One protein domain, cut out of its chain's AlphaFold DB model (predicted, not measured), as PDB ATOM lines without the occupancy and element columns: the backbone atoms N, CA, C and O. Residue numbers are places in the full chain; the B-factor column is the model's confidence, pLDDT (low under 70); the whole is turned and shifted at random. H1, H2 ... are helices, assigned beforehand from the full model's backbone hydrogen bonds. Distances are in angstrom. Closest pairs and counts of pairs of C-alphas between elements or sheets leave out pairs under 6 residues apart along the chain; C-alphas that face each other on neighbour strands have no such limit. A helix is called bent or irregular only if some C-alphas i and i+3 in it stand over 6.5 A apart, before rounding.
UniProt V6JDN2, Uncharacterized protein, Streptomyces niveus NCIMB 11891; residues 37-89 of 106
ATOM      1  N   ASP A  37     135.194 111.389 182.279       82.62
ATOM      2  CA  ASP A  37     135.995 112.524 182.710       82.62
ATOM      3  C   ASP A  37     135.188 113.399 183.682       82.62
ATOM      4  O   ASP A  37     134.183 113.997 183.306       82.62
ATOM      5  N   VAL A  38     135.610 113.449 184.944       78.25
ATOM      6  CA  VAL A  38     134.966 114.244 185.998       78.25
ATOM      7  C   VAL A  38     134.977 115.729 185.659       78.25
ATOM      8  O   VAL A  38     134.037 116.435 186.021       78.25
ATOM      9  N   ASP A  39     135.980 116.197 184.914       81.69
ATOM     10  CA  ASP A  39     136.054 117.585 184.462       81.69
ATOM     11  C   ASP A  39     134.923 117.921 183.481       81.69
ATOM     12  O   ASP A  39     134.479 119.061 183.450       81.69
ATOM     13  N   LEU A  40     134.369 116.933 182.766       77.75
ATOM     14  CA  LEU A  40     133.196 117.115 181.903       77.75
ATOM     15  C   LEU A  40     131.924 117.429 182.707       77.75
ATOM     16  O   LEU A  40     131.012 118.076 182.198       77.75
ATOM     17  N   VAL A  41     131.855 116.985 183.963       78.19
ATOM     18  CA  VAL A  41     130.720 117.241 184.860       78.19
ATOM     19  C   VAL A  41     130.988 118.490 185.697       78.19
ATOM     20  O   VAL A  41     130.208 119.437 185.668       78.19
ATOM     21  N   LEU A  42     132.127 118.514 186.388       75.06
ATOM     22  CA  LEU A  42     132.471 119.521 187.392       75.06
ATOM     23  C   LEU A  42     133.118 120.792 186.824       75.06
ATOM     24  O   LEU A  42     133.355 121.724 187.582       75.06
ATOM     25  N   GLY A  43     133.469 120.818 185.537       78.06
ATOM     26  CA  GLY A  43     134.244 121.915 184.953       78.06
ATOM     27  C   GLY A  43     135.736 121.858 185.317       78.06
ATOM     28  O   GLY A  43     136.162 121.009 186.108       78.06
ATOM     29  N   PRO A  44     136.569 122.722 184.717       78.06
ATOM     30  CA  PRO A  44     138.017 122.718 184.889       78.06
ATOM     31  C   PRO A  44     138.451 123.215 186.278       78.06
ATOM     32  O   PRO A  44     137.879 124.138 186.854       78.06
ATOM     33  N   ILE A  45     139.535 122.643 186.812       72.38
ATOM     34  CA  ILE A  45     140.129 123.095 188.081       72.38
ATOM     35  C   ILE A  45     140.818 124.451 187.880       72.38
ATOM     36  O   ILE A  45     141.684 124.582 187.016       72.38
ATOM     37  N   GLY A  46     140.531 125.418 188.753       66.44
ATOM     38  CA  GLY A  46     141.275 126.682 188.815       66.44
ATOM     39  C   GLY A  46     140.635 127.857 188.077       66.44
ATOM     40  O   GLY A  46     141.271 128.901 188.015       66.44
ATOM     41  N   GLY A  47     139.399 127.687 187.594       62.22
ATOM     42  CA  GLY A  47     138.419 128.758 187.398       62.22
ATOM     43  C   GLY A  47     138.838 129.900 186.475       62.22
ATOM     44  O   GLY A  47     139.200 130.962 186.958       62.22
ATOM     45  N   ASP A  48     138.691 129.682 185.170       65.56
ATOM     46  CA  ASP A  48     138.502 130.731 184.152       65.56
ATOM     47  C   ASP A  48     137.433 130.258 183.141       65.56
ATOM     48  O   ASP A  48     137.495 130.562 181.953       65.56
ATOM     49  N   GLU A  49     136.494 129.421 183.589       80.19
ATOM     50  CA  GLU A  49     135.402 128.966 182.735       80.19
ATOM     51  C   GLU A  49     134.283 130.002 182.752       80.19
ATOM     52  O   GLU A  49     133.794 130.374 183.821       80.19
ATOM     53  N   ASP A  50     133.916 130.497 181.573       84.44
ATOM     54  CA  ASP A  50     132.777 131.391 181.427       84.44
ATOM     55  C   ASP A  50     131.465 130.610 181.209       84.44
ATOM     56  O   ASP A  50     131.458 129.407 180.950       84.44
ATOM     57  N   GLU A  51     130.326 131.302 181.307       80.69
ATOM     58  CA  GLU A  51     128.998 130.685 181.160       80.69
ATOM     59  C   GLU A  51     128.806 129.979 179.802       80.69
ATOM     60  O   GLU A  51     128.013 129.041 179.681       80.69
ATOM     61  N   LEU A  52     129.498 130.432 178.749       84.12
ATOM     62  CA  LEU A  52     129.393 129.827 177.422       84.12
ATOM     63  C   LEU A  52     130.213 128.542 177.335       84.12
ATOM     64  O   LEU A  52     129.751 127.579 176.715       84.12
ATOM     65  N   ASP A  53     131.388 128.523 177.954       83.56
ATOM     66  CA  ASP A  53     132.235 127.342 178.077       83.56
ATOM     67  C   ASP A  53     131.552 126.271 178.939       83.56
ATOM     68  O   ASP A  53     131.494 125.103 178.537       83.56
ATOM     69  N   GLU A  54     130.914 126.672 180.043       83.62
ATOM     70  CA  GLU A  54     130.087 125.779 180.857       83.62
ATOM     71  C   GLU A  54     128.937 125.178 180.042       83.62
ATOM     72  O   GLU A  54     128.735 123.957 180.010       83.62
ATOM     73  N   LEU A  55     128.201 126.019 179.314       80.00
ATOM     74  CA  LEU A  55     127.098 125.563 178.478       80.00
ATOM     75  C   LEU A  55     127.577 124.598 177.383       80.00
ATOM     76  O   LEU A  55     126.928 123.581 177.114       80.00
ATOM     77  N   ALA A  56     128.714 124.889 176.750       86.94
ATOM     78  CA  ALA A  56     129.316 124.019 175.745       86.94
ATOM     79  C   ALA A  56     129.721 122.663 176.342       86.94
ATOM     80  O   ALA A  56     129.486 121.623 175.714       86.94
ATOM     81  N   ARG A  57     130.266 122.657 177.562       87.44
ATOM     82  CA  ARG A  57     130.619 121.440 178.298       87.44
ATOM     83  C   ARG A  57     129.391 120.582 178.594       87.44
ATOM     84  O   ARG A  57     129.400 119.382 178.312       87.44
ATOM     85  N   LEU A  58     128.312 121.192 179.082       82.44
ATOM     86  CA  LEU A  58     127.053 120.492 179.352       82.44
ATOM     87  C   LEU A  58     126.430 119.919 178.070       82.44
ATOM     88  O   LEU A  58     125.968 118.776 178.066       82.44
ATOM     89  N   TYR A  59     126.471 120.652 176.952       83.75
ATOM     90  CA  TYR A  59     126.024 120.114 175.663       83.75
ATOM     91  C   TYR A  59     126.879 118.937 175.191       83.75
ATOM     92  O   TYR A  59     126.327 117.958 174.686       83.75
ATOM     93  N   ALA A  60     128.199 118.997 175.373       85.44
ATOM     94  CA  ALA A  60     129.086 117.886 175.047       85.44
ATOM     95  C   ALA A  60     128.782 116.648 175.907       85.44
ATOM     96  O   ALA A  60     128.734 115.536 175.380       85.44
ATOM     97  N   LEU A  61     128.499 116.830 177.201       82.00
ATOM     98  CA  LEU A  61     128.082 115.746 178.093       82.00
ATOM     99  C   LEU A  61     126.806 115.054 177.585       82.00
ATOM    100  O   LEU A  61     126.750 113.823 177.516       82.00
ATOM    101  N   VAL A  62     125.805 115.839 177.181       82.00
ATOM    102  CA  VAL A  62     124.548 115.320 176.619       82.00
ATOM    103  C   VAL A  62     124.788 114.596 175.291       82.00
ATOM    104  O   VAL A  62     124.315 113.473 175.124       82.00
ATOM    105  N   ASP A  63     125.566 115.174 174.373       84.75
ATOM    106  CA  ASP A  63     125.867 114.563 173.069       84.75
ATOM    107  C   ASP A  63     126.626 113.233 173.211       84.75
ATOM    108  O   ASP A  63     126.343 112.253 172.515       84.75
ATOM    109  N   MET A  64     127.548 113.149 174.172       82.00
ATOM    110  CA  MET A  64     128.273 111.918 174.481       82.00
ATOM    111  C   MET A  64     127.360 110.845 175.094       82.00
ATOM    112  O   MET A  64     127.489 109.661 174.754       82.00
ATOM    113  N   ALA A  65     126.407 111.231 175.946       77.44
ATOM    114  CA  ALA A  65     125.389 110.321 176.474       77.44
ATOM    115  C   ALA A  65     124.429 109.824 175.374       77.44
ATOM    116  O   ALA A  65     124.100 108.628 175.306       77.44
ATOM    117  N   ASP A  66     124.030 110.710 174.463       78.56
ATOM    118  CA  ASP A  66     123.173 110.377 173.325       78.56
ATOM    119  C   ASP A  66     123.884 109.463 172.324       78.56
ATOM    120  O   ASP A  66     123.301 108.473 171.870       78.56
ATOM    121  N   SER A  67     125.168 109.708 172.077       83.50
ATOM    122  CA  SER A  67     126.024 108.892 171.209       83.50
ATOM    123  C   SER A  67     126.401 107.531 171.810       83.50
ATOM    124  O   SER A  67     126.971 106.689 171.115       83.50
ATOM    125  N   GLY A  68     126.086 107.290 173.087       79.12
ATOM    126  CA  GLY A  68     126.427 106.050 173.789       79.12
ATOM    127  C   GLY A  68     127.912 105.930 174.140       79.12
ATOM    128  O   GLY A  68     128.393 104.827 174.394       79.12
ATOM    129  N   LEU A  69     128.634 107.055 174.151       77.38
ATOM    130  CA  LEU A  69     130.012 107.144 174.639       77.38
ATOM    131  C   LEU A  69     130.072 107.117 176.171       77.38
ATOM    132  O   LEU A  69     131.128 106.848 176.736       77.38
ATOM    133  N   ILE A  70     128.931 107.357 176.825       73.06
ATOM    134  CA  ILE A  70     128.758 107.303 178.272       73.06
ATOM    135  C   ILE A  70     127.704 106.229 178.620       73.06
ATOM    136  O   ILE A  70     126.626 106.217 178.011       73.06
ATOM    137  N   PRO A  71     127.969 105.314 179.575       67.81
ATOM    138  CA  PRO A  71     127.012 104.288 179.994       67.81
ATOM    139  C   PRO A  71     125.741 104.889 180.623       67.81
ATOM    140  O   PRO A  71     125.747 105.361 181.751       67.81
ATOM    141  N   ARG A  72     124.607 104.834 179.920       61.81
ATOM    142  CA  ARG A  72     123.371 105.532 180.333       61.81
ATOM    143  C   ARG A  72     122.817 105.134 181.710       61.81
ATOM    144  O   ARG A  72     122.235 105.981 182.377       61.81
ATOM    145  N   ASP A  73     123.006 103.887 182.137       58.47
ATOM    146  CA  ASP A  73     122.311 103.355 183.319       58.47
ATOM    147  C   ASP A  73     123.009 103.711 184.641       58.47
ATOM    148  O   ASP A  73     122.345 104.050 185.610       58.47
ATOM    149  N   ALA A  74     124.343 103.655 184.693       53.53
ATOM    150  CA  ALA A  74     125.107 103.977 185.903       53.53
ATOM    151  C   ALA A  74     125.507 105.458 185.967       53.53
ATOM    152  O   ALA A  74     125.753 105.988 187.048       53.53
ATOM    153  N   THR A  75     125.582 106.135 184.817       59.00
ATOM    154  CA  THR A  75     126.126 107.491 184.750       59.00
ATOM    155  C   THR A  75     125.090 108.577 185.038       59.00
ATOM    156  O   THR A  75     125.473 109.619 185.549       59.00
ATOM    157  N   LEU A  76     123.791 108.356 184.802       60.03
ATOM    158  CA  LEU A  76     122.769 109.360 185.144       60.03
ATOM    159  C   LEU A  76     122.545 109.485 186.657       60.03
ATOM    160  O   LEU A  76     122.495 110.603 187.159       60.03
ATOM    161  N   ASP A  77     122.482 108.365 187.382       58.56
ATOM    162  CA  ASP A  77     122.374 108.368 188.851       58.56
ATOM    163  C   ASP A  77     123.618 108.986 189.502       58.56
ATOM    164  O   ASP A  77     123.538 109.682 190.510       58.56
ATOM    165  N   LEU A  78     124.780 108.765 188.890       58.06
ATOM    166  CA  LEU A  78     126.039 109.343 189.324       58.06
ATOM    167  C   LEU A  78     126.124 110.846 189.031       58.06
ATOM    168  O   LEU A  78     126.530 111.598 189.907       58.06
ATOM    169  N   ILE A  79     125.732 111.291 187.831       62.97
ATOM    170  CA  ILE A  79     125.642 112.720 187.500       62.97
ATOM    171  C   ILE A  79     124.672 113.401 188.468       62.97
ATOM    172  O   ILE A  79     125.005 114.450 189.006       62.97
ATOM    173  N   ALA A  80     123.520 112.786 188.753       64.69
ATOM    174  CA  ALA A  80     122.577 113.300 189.740       64.69
ATOM    175  C   ALA A  80     123.202 113.384 191.143       64.69
ATOM    176  O   ALA A  80     123.052 114.404 191.803       64.69
ATOM    177  N   GLY A  81     123.950 112.362 191.574       62.66
ATOM    178  CA  GLY A  81     124.654 112.380 192.860       62.66
ATOM    179  C   GLY A  81     125.766 113.432 192.936       62.66
ATOM    180  O   GLY A  81     125.957 114.038 193.985       62.66
ATOM    181  N   ILE A  82     126.468 113.681 191.827       61.94
ATOM    182  CA  ILE A  82     127.480 114.739 191.729       61.94
ATOM    183  C   ILE A  82     126.812 116.116 191.817       61.94
ATOM    184  O   ILE A  82     127.250 116.944 192.604       61.94
ATOM    185  N   VAL A  83     125.732 116.348 191.066       63.81
ATOM    186  CA  VAL A  83     124.978 117.614 191.097       63.81
ATOM    187  C   VAL A  83     124.390 117.877 192.486       63.81
ATOM    188  O   VAL A  83     124.525 118.978 193.000       63.81
ATOM    189  N   GLU A  84     123.806 116.866 193.132       60.91
ATOM    190  CA  GLU A  84     123.221 117.005 194.472       60.91
ATOM    191  C   GLU A  84     124.288 117.245 195.559       60.91
ATOM    192  O   GLU A  84     123.995 117.846 196.591       60.91
ATOM    193  N   GLU A  85     125.521 116.767 195.364       58.00
ATOM    194  CA  GLU A  85     126.651 117.105 196.239       58.00
ATOM    195  C   GLU A  85     127.125 118.545 196.000       58.00
ATOM    196  O   GLU A  85     127.349 119.250 196.976       58.00
ATOM    197  N   ILE A  86     127.185 119.017 194.747       59.88
ATOM    198  CA  ILE A  86     127.527 120.416 194.430       59.88
ATOM    199  C   ILE A  86     126.501 121.376 195.032       59.88
ATOM    200  O   ILE A  86     126.886 122.307 195.727       59.88
ATOM    201  N   GLU A  87     125.202 121.135 194.820       59.72
ATOM    202  CA  GLU A  87     124.138 121.967 195.403       59.72
ATOM    203  C   GLU A  87     124.215 121.980 196.936       59.72
ATOM    204  O   GLU A  87     123.963 122.995 197.577       59.72
ATOM    205  N   ARG A  88     124.603 120.855 197.544       59.16
ATOM    206  CA  ARG A  88     124.778 120.741 198.993       59.16
ATOM    207  C   ARG A  88     126.024 121.467 199.498       59.16
ATOM    208  O   ARG A  88     125.976 122.004 200.601       59.16
ATOM    209  N   GLU A  89     127.127 121.446 198.753       54.22
ATOM    210  CA  GLU A  89     128.333 122.219 199.072       54.22
ATOM    211  C   GLU A  89     128.075 123.725 198.931       54.22
ATOM    212  O   GLU A  89     128.424 124.474 199.842       54.22
TER     213      GLU A  89
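This is residues 37 to 89 of the 106 residues of an uncharacterized protein of Streptomyces niveus NCIMB 11891 (UniProt V6JDN2). Two long helices, H3 and H2, form a narrow V, joined at its point by residues 67 to 71 and spreading towards H3's last residue; short H1 packs on H2 at the V's side, near H3. The V is loosely formed. The printed part has 53 residues, three named helices in the order H1, H2, H3 and no named strand: all helix, only just compact, close to loose, with a radius of gyration of the C-alphas of 11.5 A and spans of 31 by 24 by 14 A.

Find C-alpha 72 at (123.371, 105.532, 180.333); from there H3, residues 72 to 89, runs 25.6 A to C-alpha 89 at (128.333, 122.219, 199.072). It is neither bent nor irregular, but only just: C-alphas 73 and 76 are 6.3 A apart. H2, residues 51 to 66, spans 22.5 A, and H1, residues 38 to 42, 6.0 A.

H3 and H2 are close but not clearly touching, at a shallow tilt of 26 degrees, opposite ways; their closest C-alphas, Ala 65 and Arg 72, are 6.5 A apart. H1 touches H2, with residues 57 to 61 of H2 alone; the closest C-alphas, Leu 40 and Arg 57, are 6.2 A apart. H1 and H3 are close but not clearly touching, the closest C-alphas being Val 41 and Ile 79 at 7.3 A. Every O i to N i+4 pair is within hydrogen-bond range in H1 and H2, and 12 of 14 in H3.

The C-alphas farthest apart, Asp 48 and Asp 73, are 31.8 A apart. The printed part has no cut; H2 to H3 is a tight link, H1 to H2 a short one. The model's pLDDT is under 70 at residues 46 to 48 and 71 to 89.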